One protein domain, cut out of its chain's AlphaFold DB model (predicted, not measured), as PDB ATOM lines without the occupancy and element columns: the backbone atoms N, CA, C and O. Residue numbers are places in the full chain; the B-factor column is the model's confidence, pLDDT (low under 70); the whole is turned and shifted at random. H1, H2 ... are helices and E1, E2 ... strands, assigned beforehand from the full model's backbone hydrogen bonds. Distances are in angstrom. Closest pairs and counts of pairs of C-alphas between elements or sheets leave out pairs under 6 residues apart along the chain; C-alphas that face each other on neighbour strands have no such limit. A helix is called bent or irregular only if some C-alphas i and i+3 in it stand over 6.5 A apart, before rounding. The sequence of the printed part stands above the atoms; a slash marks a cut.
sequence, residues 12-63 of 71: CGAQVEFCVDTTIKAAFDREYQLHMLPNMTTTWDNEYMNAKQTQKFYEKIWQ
ATOM      1  N   CYS A  12      55.118  26.030 -12.190       97.69
ATOM      2  CA  CYS A  12      54.986  24.920 -11.251       97.69
ATOM      3  C   CYS A  12      54.406  25.435  -9.921       97.69
ATOM      4  O   CYS A  12      54.453  26.637  -9.648       97.69
ATOM      5  N   GLY A  13      53.854  24.551  -9.084       97.81
ATOM      6  CA  GLY A  13      53.473  24.901  -7.711       97.81
ATOM      7  C   GLY A  13      52.147  24.325  -7.212       97.81
ATOM      8  O   GLY A  13      51.635  23.327  -7.707       97.81
ATOM      9  N   ALA A  14      51.603  24.956  -6.176       97.88
ATOM     10  CA  ALA A  14      50.358  24.570  -5.517       97.88
ATOM     11  C   ALA A  14      49.636  25.818  -4.978       97.88
ATOM     12  O   ALA A  14      50.273  26.825  -4.680       97.88
ATOM     13  N   GLN A  15      48.315  25.812  -4.804       98.12
ATOM     14  CA  GLN A  15      47.366  24.740  -5.132       98.12
ATOM     15  C   GLN A  15      46.797  24.904  -6.551       98.12
ATOM     16  O   GLN A  15      46.645  26.035  -7.023       98.12
ATOM     17  N   VAL A  16      46.497  23.776  -7.205       98.44
ATOM     18  CA  VAL A  16      46.031  23.680  -8.604       98.44
ATOM     19  C   VAL A  16      44.870  24.634  -8.887       98.44
ATOM     20  O   VAL A  16      44.986  25.505  -9.745       98.44
ATOM     21  N   GLU A  17      43.780  24.506  -8.137       98.12
ATOM     22  CA  GLU A  17      42.522  25.226  -8.351       98.12
ATOM     23  C   GLU A  17      42.533  26.678  -7.847       98.12
ATOM     24  O   GLU A  17      41.568  27.410  -8.057       98.12
ATOM     25  N   PHE A  18      43.620  27.108  -7.194       97.94
ATOM     26  CA  PHE A  18      43.747  28.437  -6.598       97.94
ATOM     27  C   PHE A  18      44.850  29.255  -7.277       97.94
ATOM     28  O   PHE A  18      44.650  29.817  -8.356       97.94
ATOM     29  N   CYS A  19      46.019  29.356  -6.636       98.44
ATOM     30  CA  CYS A  19      47.111  30.215  -7.081       98.44
ATOM     31  C   CYS A  19      47.616  29.822  -8.469       98.44
ATOM     32  O   CYS A  19      47.945  30.707  -9.254       98.44
ATOM     33  N   VAL A  20      47.667  28.522  -8.776       98.50
ATOM     34  CA  VAL A  20      48.181  28.039 -10.061       98.50
ATOM     35  C   VAL A  20      47.227  28.434 -11.190       98.50
ATOM     36  O   VAL A  20      47.640  29.167 -12.087       98.50
ATOM     37  N   ASP A  21      45.950  28.050 -11.107       98.50
ATOM     38  CA  ASP A  21      44.940  28.405 -12.113       98.50
ATOM     39  C   ASP A  21      44.808  29.922 -12.310       98.50
ATOM     40  O   ASP A  21      44.829  30.418 -13.441       98.50
ATOM     41  N   THR A  22      44.735  30.671 -11.206       98.75
ATOM     42  CA  THR A  22      44.604  32.134 -11.248       98.75
ATOM     43  C   THR A  22      45.814  32.771 -11.924       98.75
ATOM     44  O   THR A  22      45.657  33.651 -12.770       98.75
ATOM     45  N   THR A  23      47.026  32.320 -11.586       98.69
ATOM     46  CA  THR A  23      48.260  32.862 -12.172       98.69
ATOM     47  C   THR A  23      48.363  32.528 -13.653       98.69
ATOM     48  O   THR A  23      48.719  33.408 -14.429       98.69
ATOM     49  N   ILE A  24      48.014  31.303 -14.061       98.50
ATOM     50  CA  ILE A  24      48.020  30.891 -15.473       98.50
ATOM     51  C   ILE A  24      47.116  31.809 -16.296       98.50
ATOM     52  O   ILE A  24      47.571  32.404 -17.270       98.50
ATOM     53  N   LYS A  25      45.864  31.995 -15.873       98.38
ATOM     54  CA  LYS A  25      44.906  32.846 -16.594       98.38
ATOM     55  C   LYS A  25      45.352  34.306 -16.615       98.38
ATOM     56  O   LYS A  25      45.404  34.925 -17.671       98.38
ATOM     57  N   ALA A  26      45.779  34.835 -15.469       98.50
ATOM     58  CA  ALA A  26      46.239  36.215 -15.364       98.50
ATOM     59  C   ALA A  26      47.513  36.494 -16.182       98.50
ATOM     60  O   ALA A  26      47.677  37.605 -16.695       98.50
ATOM     61  N   ALA A  27      48.438  35.536 -16.271       98.25
ATOM     62  CA  ALA A  27      49.654  35.675 -17.063       98.25
ATOM     63  C   ALA A  27      49.354  35.561 -18.564       98.25
ATOM     64  O   ALA A  27      49.886  36.349 -19.344       98.25
ATOM     65  N   PHE A  28      48.452  34.658 -18.949       97.56
ATOM     66  CA  PHE A  28      47.981  34.538 -20.324       97.56
ATOM     67  C   PHE A  28      47.286  35.819 -20.815       97.56
ATOM     68  O   PHE A  28      47.626  36.318 -21.882       97.56
ATOM     69  N   ASP A  29      46.411  36.426 -20.003       97.88
ATOM     70  CA  ASP A  29      45.758  37.714 -20.319       97.88
ATOM     71  C   ASP A  29      46.755  38.872 -20.494       97.88
ATOM     72  O   ASP A  29      46.449  39.894 -21.104       97.88
ATOM     73  N   ARG A  30      47.959  38.729 -19.931       97.44
ATOM     74  CA  ARG A  30      49.079  39.673 -20.071       97.44
ATOM     75  C   ARG A  30      50.049  39.264 -21.182       97.44
ATOM     76  O   ARG A  30      51.165  39.775 -21.225       97.44
ATOM     77  N   GLU A  31      49.627  38.343 -22.044       96.44
ATOM     78  CA  GLU A  31      50.337  37.866 -23.233       96.44
ATOM     79  C   GLU A  31      51.650  37.116 -22.939       96.44
ATOM     80  O   GLU A  31      52.475  36.915 -23.835       96.44
ATOM     81  N   TYR A  32      51.865  36.658 -21.699       98.25
ATOM     82  CA  TYR A  32      53.001  35.788 -21.389       98.25
ATOM     83  C   TYR A  32      52.845  34.424 -22.064       98.25
ATOM     84  O   TYR A  32      51.768  33.829 -22.059       98.25
ATOM     85  N   GLN A  33      53.948  33.894 -22.592       97.69
ATOM     86  CA  GLN A  33      53.981  32.541 -23.140       97.69
ATOM     87  C   GLN A  33      54.241  31.549 -22.010       97.69
ATOM     88  O   GLN A  33      55.284  31.614 -21.356       97.69
ATOM     89  N   LEU A  34      53.292  30.647 -21.766       98.06
ATOM     90  CA  LEU A  34      53.352  29.739 -20.626       98.06
ATOM     91  C   LEU A  34      53.733  28.321 -21.055       98.06
ATOM     92  O   LEU A  34      53.184  27.751 -22.006       98.06
ATOM     93  N   HIS A  35      54.653  27.739 -20.298       97.44
ATOM     94  CA  HIS A  35      55.095  26.358 -20.430       97.44
ATOM     95  C   HIS A  35      54.958  25.634 -19.087       97.44
ATOM     96  O   HIS A  35      55.077  26.244 -18.024       97.44
ATOM     97  N   MET A  36      54.705  24.331 -19.117       97.06
ATOM     98  CA  MET A  36      54.670  23.491 -17.924       97.06
ATOM     99  C   MET A  36      55.110  22.078 -18.286       97.06
ATOM    100  O   MET A  36      54.644  21.514 -19.274       97.06
ATOM    101  N   LEU A  37      55.982  21.495 -17.462       93.25
ATOM    102  CA  LEU A  37      56.290  20.069 -17.537       93.25
ATOM    103  C   LEU A  37      55.192  19.247 -16.829       93.25
ATOM    104  O   LEU A  37      54.615  19.723 -15.846       93.25
ATOM    105  N   PRO A  38      54.913  18.006 -17.264       89.38
ATOM    106  CA  PRO A  38      53.927  17.153 -16.605       89.38
ATOM    107  C   PRO A  38      54.204  16.967 -15.105       89.38
ATOM    108  O   PRO A  38      55.353  16.795 -14.693       89.38
ATOM    109  N   ASN A  39      53.144  16.922 -14.290       88.56
ATOM    110  CA  ASN A  39      53.198  16.724 -12.832       88.56
ATOM    111  C   ASN A  39      53.918  17.835 -12.039       88.56
ATOM    112  O   ASN A  39      54.356  17.599 -10.912       88.56
ATOM    113  N   MET A  40      54.019  19.050 -12.583       96.56
ATOM    114  CA  MET A  40      54.611  20.196 -11.876       96.56
ATOM    115  C   MET A  40      53.635  20.937 -10.955       96.56
ATOM    116  O   MET A  40      53.989  21.966 -10.375       96.56
ATOM    117  N   THR A  41      52.410  20.433 -10.799       97.81
ATOM    118  CA  THR A  41      51.392  21.044  -9.942       97.81
ATOM    119  C   THR A  41      50.838  20.056  -8.929       97.81
ATOM    120  O   THR A  41      50.787  18.855  -9.186       97.81
ATOM    121  N   THR A  42      50.429  20.534  -7.753       97.94
ATOM    122  CA  THR A  42      49.792  19.691  -6.729       97.94
ATOM    123  C   THR A  42      48.737  20.425  -5.913       97.94
ATOM    124  O   THR A  42      48.677  21.655  -5.903       97.94
ATOM    125  N   THR A  43      47.861  19.659  -5.271       98.56
ATOM    126  CA  THR A  43      46.763  20.147  -4.435       98.56
ATOM    127  C   THR A  43      46.316  19.074  -3.434       98.56
ATOM    128  O   THR A  43      46.929  18.007  -3.357       98.56
ATOM    129  N   TRP A  44      45.276  19.365  -2.656       98.50
ATOM    130  CA  TRP A  44      44.653  18.450  -1.701       98.50
ATOM    131  C   TRP A  44      43.370  17.832  -2.262       98.50
ATOM    132  O   TRP A  44      42.803  18.315  -3.242       98.50
ATOM    133  N   ASP A  45      42.896  16.766  -1.620       98.62
ATOM    134  CA  ASP A  45      41.526  16.301  -1.832       98.62
ATOM    135  C   ASP A  45      40.546  17.396  -1.381       98.62
ATOM    136  O   ASP A  45      40.764  18.060  -0.364       98.62
ATOM    137  N   ASN A  46      39.460  17.572  -2.129       96.81
ATOM    138  CA  ASN A  46      38.384  18.500  -1.798       96.81
ATOM    139  C   ASN A  46      37.027  17.776  -1.782       96.81
ATOM    140  O   ASN A  46      36.945  16.567  -1.995       96.81
ATOM    141  N   GLU A  47      35.950  18.512  -1.500       98.19
ATOM    142  CA  GLU A  47      34.597  17.949  -1.357       98.19
ATOM    143  C   GLU A  47      34.075  17.268  -2.640       98.19
ATOM    144  O   GLU A  47      33.184  16.422  -2.575       98.19
ATOM    145  N   TYR A  48      34.640  17.598  -3.807       97.50
ATOM    146  CA  TYR A  48      34.150  17.154  -5.115       97.50
ATOM    147  C   TYR A  48      35.088  16.169  -5.821       97.50
ATOM    148  O   TYR A  48      34.632  15.323  -6.594       97.50
ATOM    149  N   MET A  49      36.397  16.302  -5.611       98.19
ATOM    150  CA  MET A  49      37.443  15.593  -6.343       98.19
ATOM    151  C   MET A  49      38.635  15.288  -5.437       98.19
ATOM    152  O   MET A  49      39.032  16.104  -4.606       98.19
ATOM    153  N   ASN A  50      39.268  14.133  -5.654       98.62
ATOM    154  CA  ASN A  50      40.596  13.896  -5.091       98.62
ATOM    155  C   ASN A  50      41.665  14.738  -5.813       98.62
ATOM    156  O   ASN A  50      41.463  15.181  -6.948       98.62
ATOM    157  N   ALA A  51      42.831  14.910  -5.191       98.12
ATOM    158  CA  ALA A  51      43.917  15.755  -5.682       98.12
ATOM    159  C   ALA A  51      44.302  15.445  -7.140       98.12
ATOM    160  O   ALA A  51      44.499  16.351  -7.949       98.12
ATOM    161  N   LYS A  52      44.342  14.156  -7.509       97.38
ATOM    162  CA  LYS A  52      44.699  13.711  -8.865       97.38
ATOM    163  C   LYS A  52      43.614  14.020  -9.895       97.38
ATOM    164  O   LYS A  52      43.927  14.289 -11.054       97.38
ATOM    165  N   GLN A  53      42.344  13.944  -9.506       98.31
ATOM    166  CA  GLN A  53      41.225  14.355 -10.353       98.31
ATOM    167  C   GLN A  53      41.260  15.867 -10.583       98.31
ATOM    168  O   GLN A  53      41.169  16.285 -11.735       98.31
ATOM    169  N   THR A  54      41.492  16.657  -9.531       98.25
ATOM    170  CA  THR A  54      41.642  18.115  -9.627       98.25
ATOM    171  C   THR A  54      42.812  18.495 -10.538       98.25
ATOM    172  O   THR A  54      42.606  19.242 -11.492       98.25
ATOM    173  N   GLN A  55      44.005  17.921 -10.334       97.00
ATOM    174  CA  GLN A  55      45.169  18.113 -11.218       97.00
ATOM    175  C   GLN A  55      44.810  17.865 -12.688       97.00
ATOM    176  O   GLN A  55      44.930  18.761 -13.518       97.00
ATOM    177  N   LYS A  56      44.290  16.672 -13.006       95.88
ATOM    178  CA  LYS A  56      43.949  16.295 -14.386       95.88
ATOM    179  C   LYS A  56      42.873  17.179 -15.003       95.88
ATOM    180  O   LYS A  56      42.912  17.443 -16.203       95.88
ATOM    181  N   PHE A  57      41.883  17.585 -14.213       96.62
ATOM    182  CA  PHE A  57      40.805  18.448 -14.679       96.62
ATOM    183  C   PHE A  57      41.352  19.807 -15.126       96.62
ATOM    184  O   PHE A  57      41.067  20.243 -16.241       96.62
ATOM    185  N   TYR A  58      42.187  20.435 -14.299       96.94
ATOM    186  CA  TYR A  58      42.774  21.736 -14.605       96.94
ATOM    187  C   TYR A  58      43.861  21.666 -15.681       96.94
ATOM    188  O   TYR A  58      43.837  22.487 -16.594       96.94
ATOM    189  N   GLU A  59      44.735  20.654 -15.673       95.56
ATOM    190  CA  GLU A  59      45.703  20.444 -16.761       95.56
ATOM    191  C   GLU A  59      44.997  20.344 -18.120       95.56
ATOM    192  O   GLU A  59      45.444  20.954 -19.088       95.56
ATOM    193  N   LYS A  60      43.837  19.675 -18.186       94.69
ATOM    194  CA  LYS A  60      43.023  19.596 -19.408       94.69
ATOM    195  C   LYS A  60      42.399  20.938 -19.818       94.69
ATOM    196  O   LYS A  60      42.217  21.166 -21.010       94.69
ATOM    197  N   ILE A  61      42.050  21.806 -18.866       96.19
ATOM    198  CA  ILE A  61      41.578  23.174 -19.155       96.19
ATOM    199  C   ILE A  61      42.724  24.022 -19.711       96.19
ATOM    200  O   ILE A  61      42.525  24.806 -20.638       96.19
ATOM    201  N   TRP A  62      43.919  23.890 -19.135       97.12
ATOM    202  CA  TRP A  62      45.073  24.700 -19.510       97.12
ATOM    203  C   TRP A  62      45.686  24.276 -20.844       97.12
ATOM    204  O   TRP A  62      46.106  25.137 -21.625       97.12
ATOM    205  N   GLN A  63      45.729  22.970 -21.109       93.38
ATOM    206  CA  GLN A  63      46.340  22.390 -22.299       93.38
ATOM    207  C   GLN A  63      45.729  22.973 -23.583       93.38
ATOM    208  O   GLN A  63      44.512  23.101 -23.720       93.38
TER     209      GLN A  63
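What this domain is: This is residues 12 to 63 of the 71 residues of the protein "Isochorismatase domain-containing protein" of Weissella viridescens (UniProt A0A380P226). Two helices, H1 and H2, lie side by side and run the same way, and the long return between them, which holds the short strand E1, leads back from the end of H1 to the beginning of H2. The printed part has 52 residues, in the order H1, E1, H2, and is mostly helix. It is compact, with a radius of gyration of the C-alphas of 10.9 A, yet elongated, spanning 33 by 19 by 16 A.

Where its parts are: H1, residues 16 to 28, begins at C-alpha 16 (46.031, 23.680, -8.604) and is 16.1 A long. It is irregular, but only just: C-alphas 16 and 19 are 6.8 A apart. E1, residues 33 to 35, measures 6.8 A. H2, residues 51 to 62, measures 16.5 A and ends at C-alpha 62 (45.073, 24.700, -19.510).

How they stand to each other: H1 and H2 touch, closest at the C-alphas of Val 16 and Gln 55, 6.2 A apart, at a shallow tilt of 14 degrees. E1 pairs with no named strand and is apart from H2. Residues 13 to 14 pair with residues 41 to 42, parallel. Every O i to N i+4 pair is within hydrogen-bond range in H2, and 7 of 9 in H1.

The domain as a whole: The C-alphas farthest apart, those of Glu 31 and Glu 47, are 33.5 A apart. Residues 26 to 31, of which 26 to 28 belong to H1, stand free. The link from E1 to H2 is long, with 15 residues. The printed part has no cut, and no printed residue has pLDDT under 70.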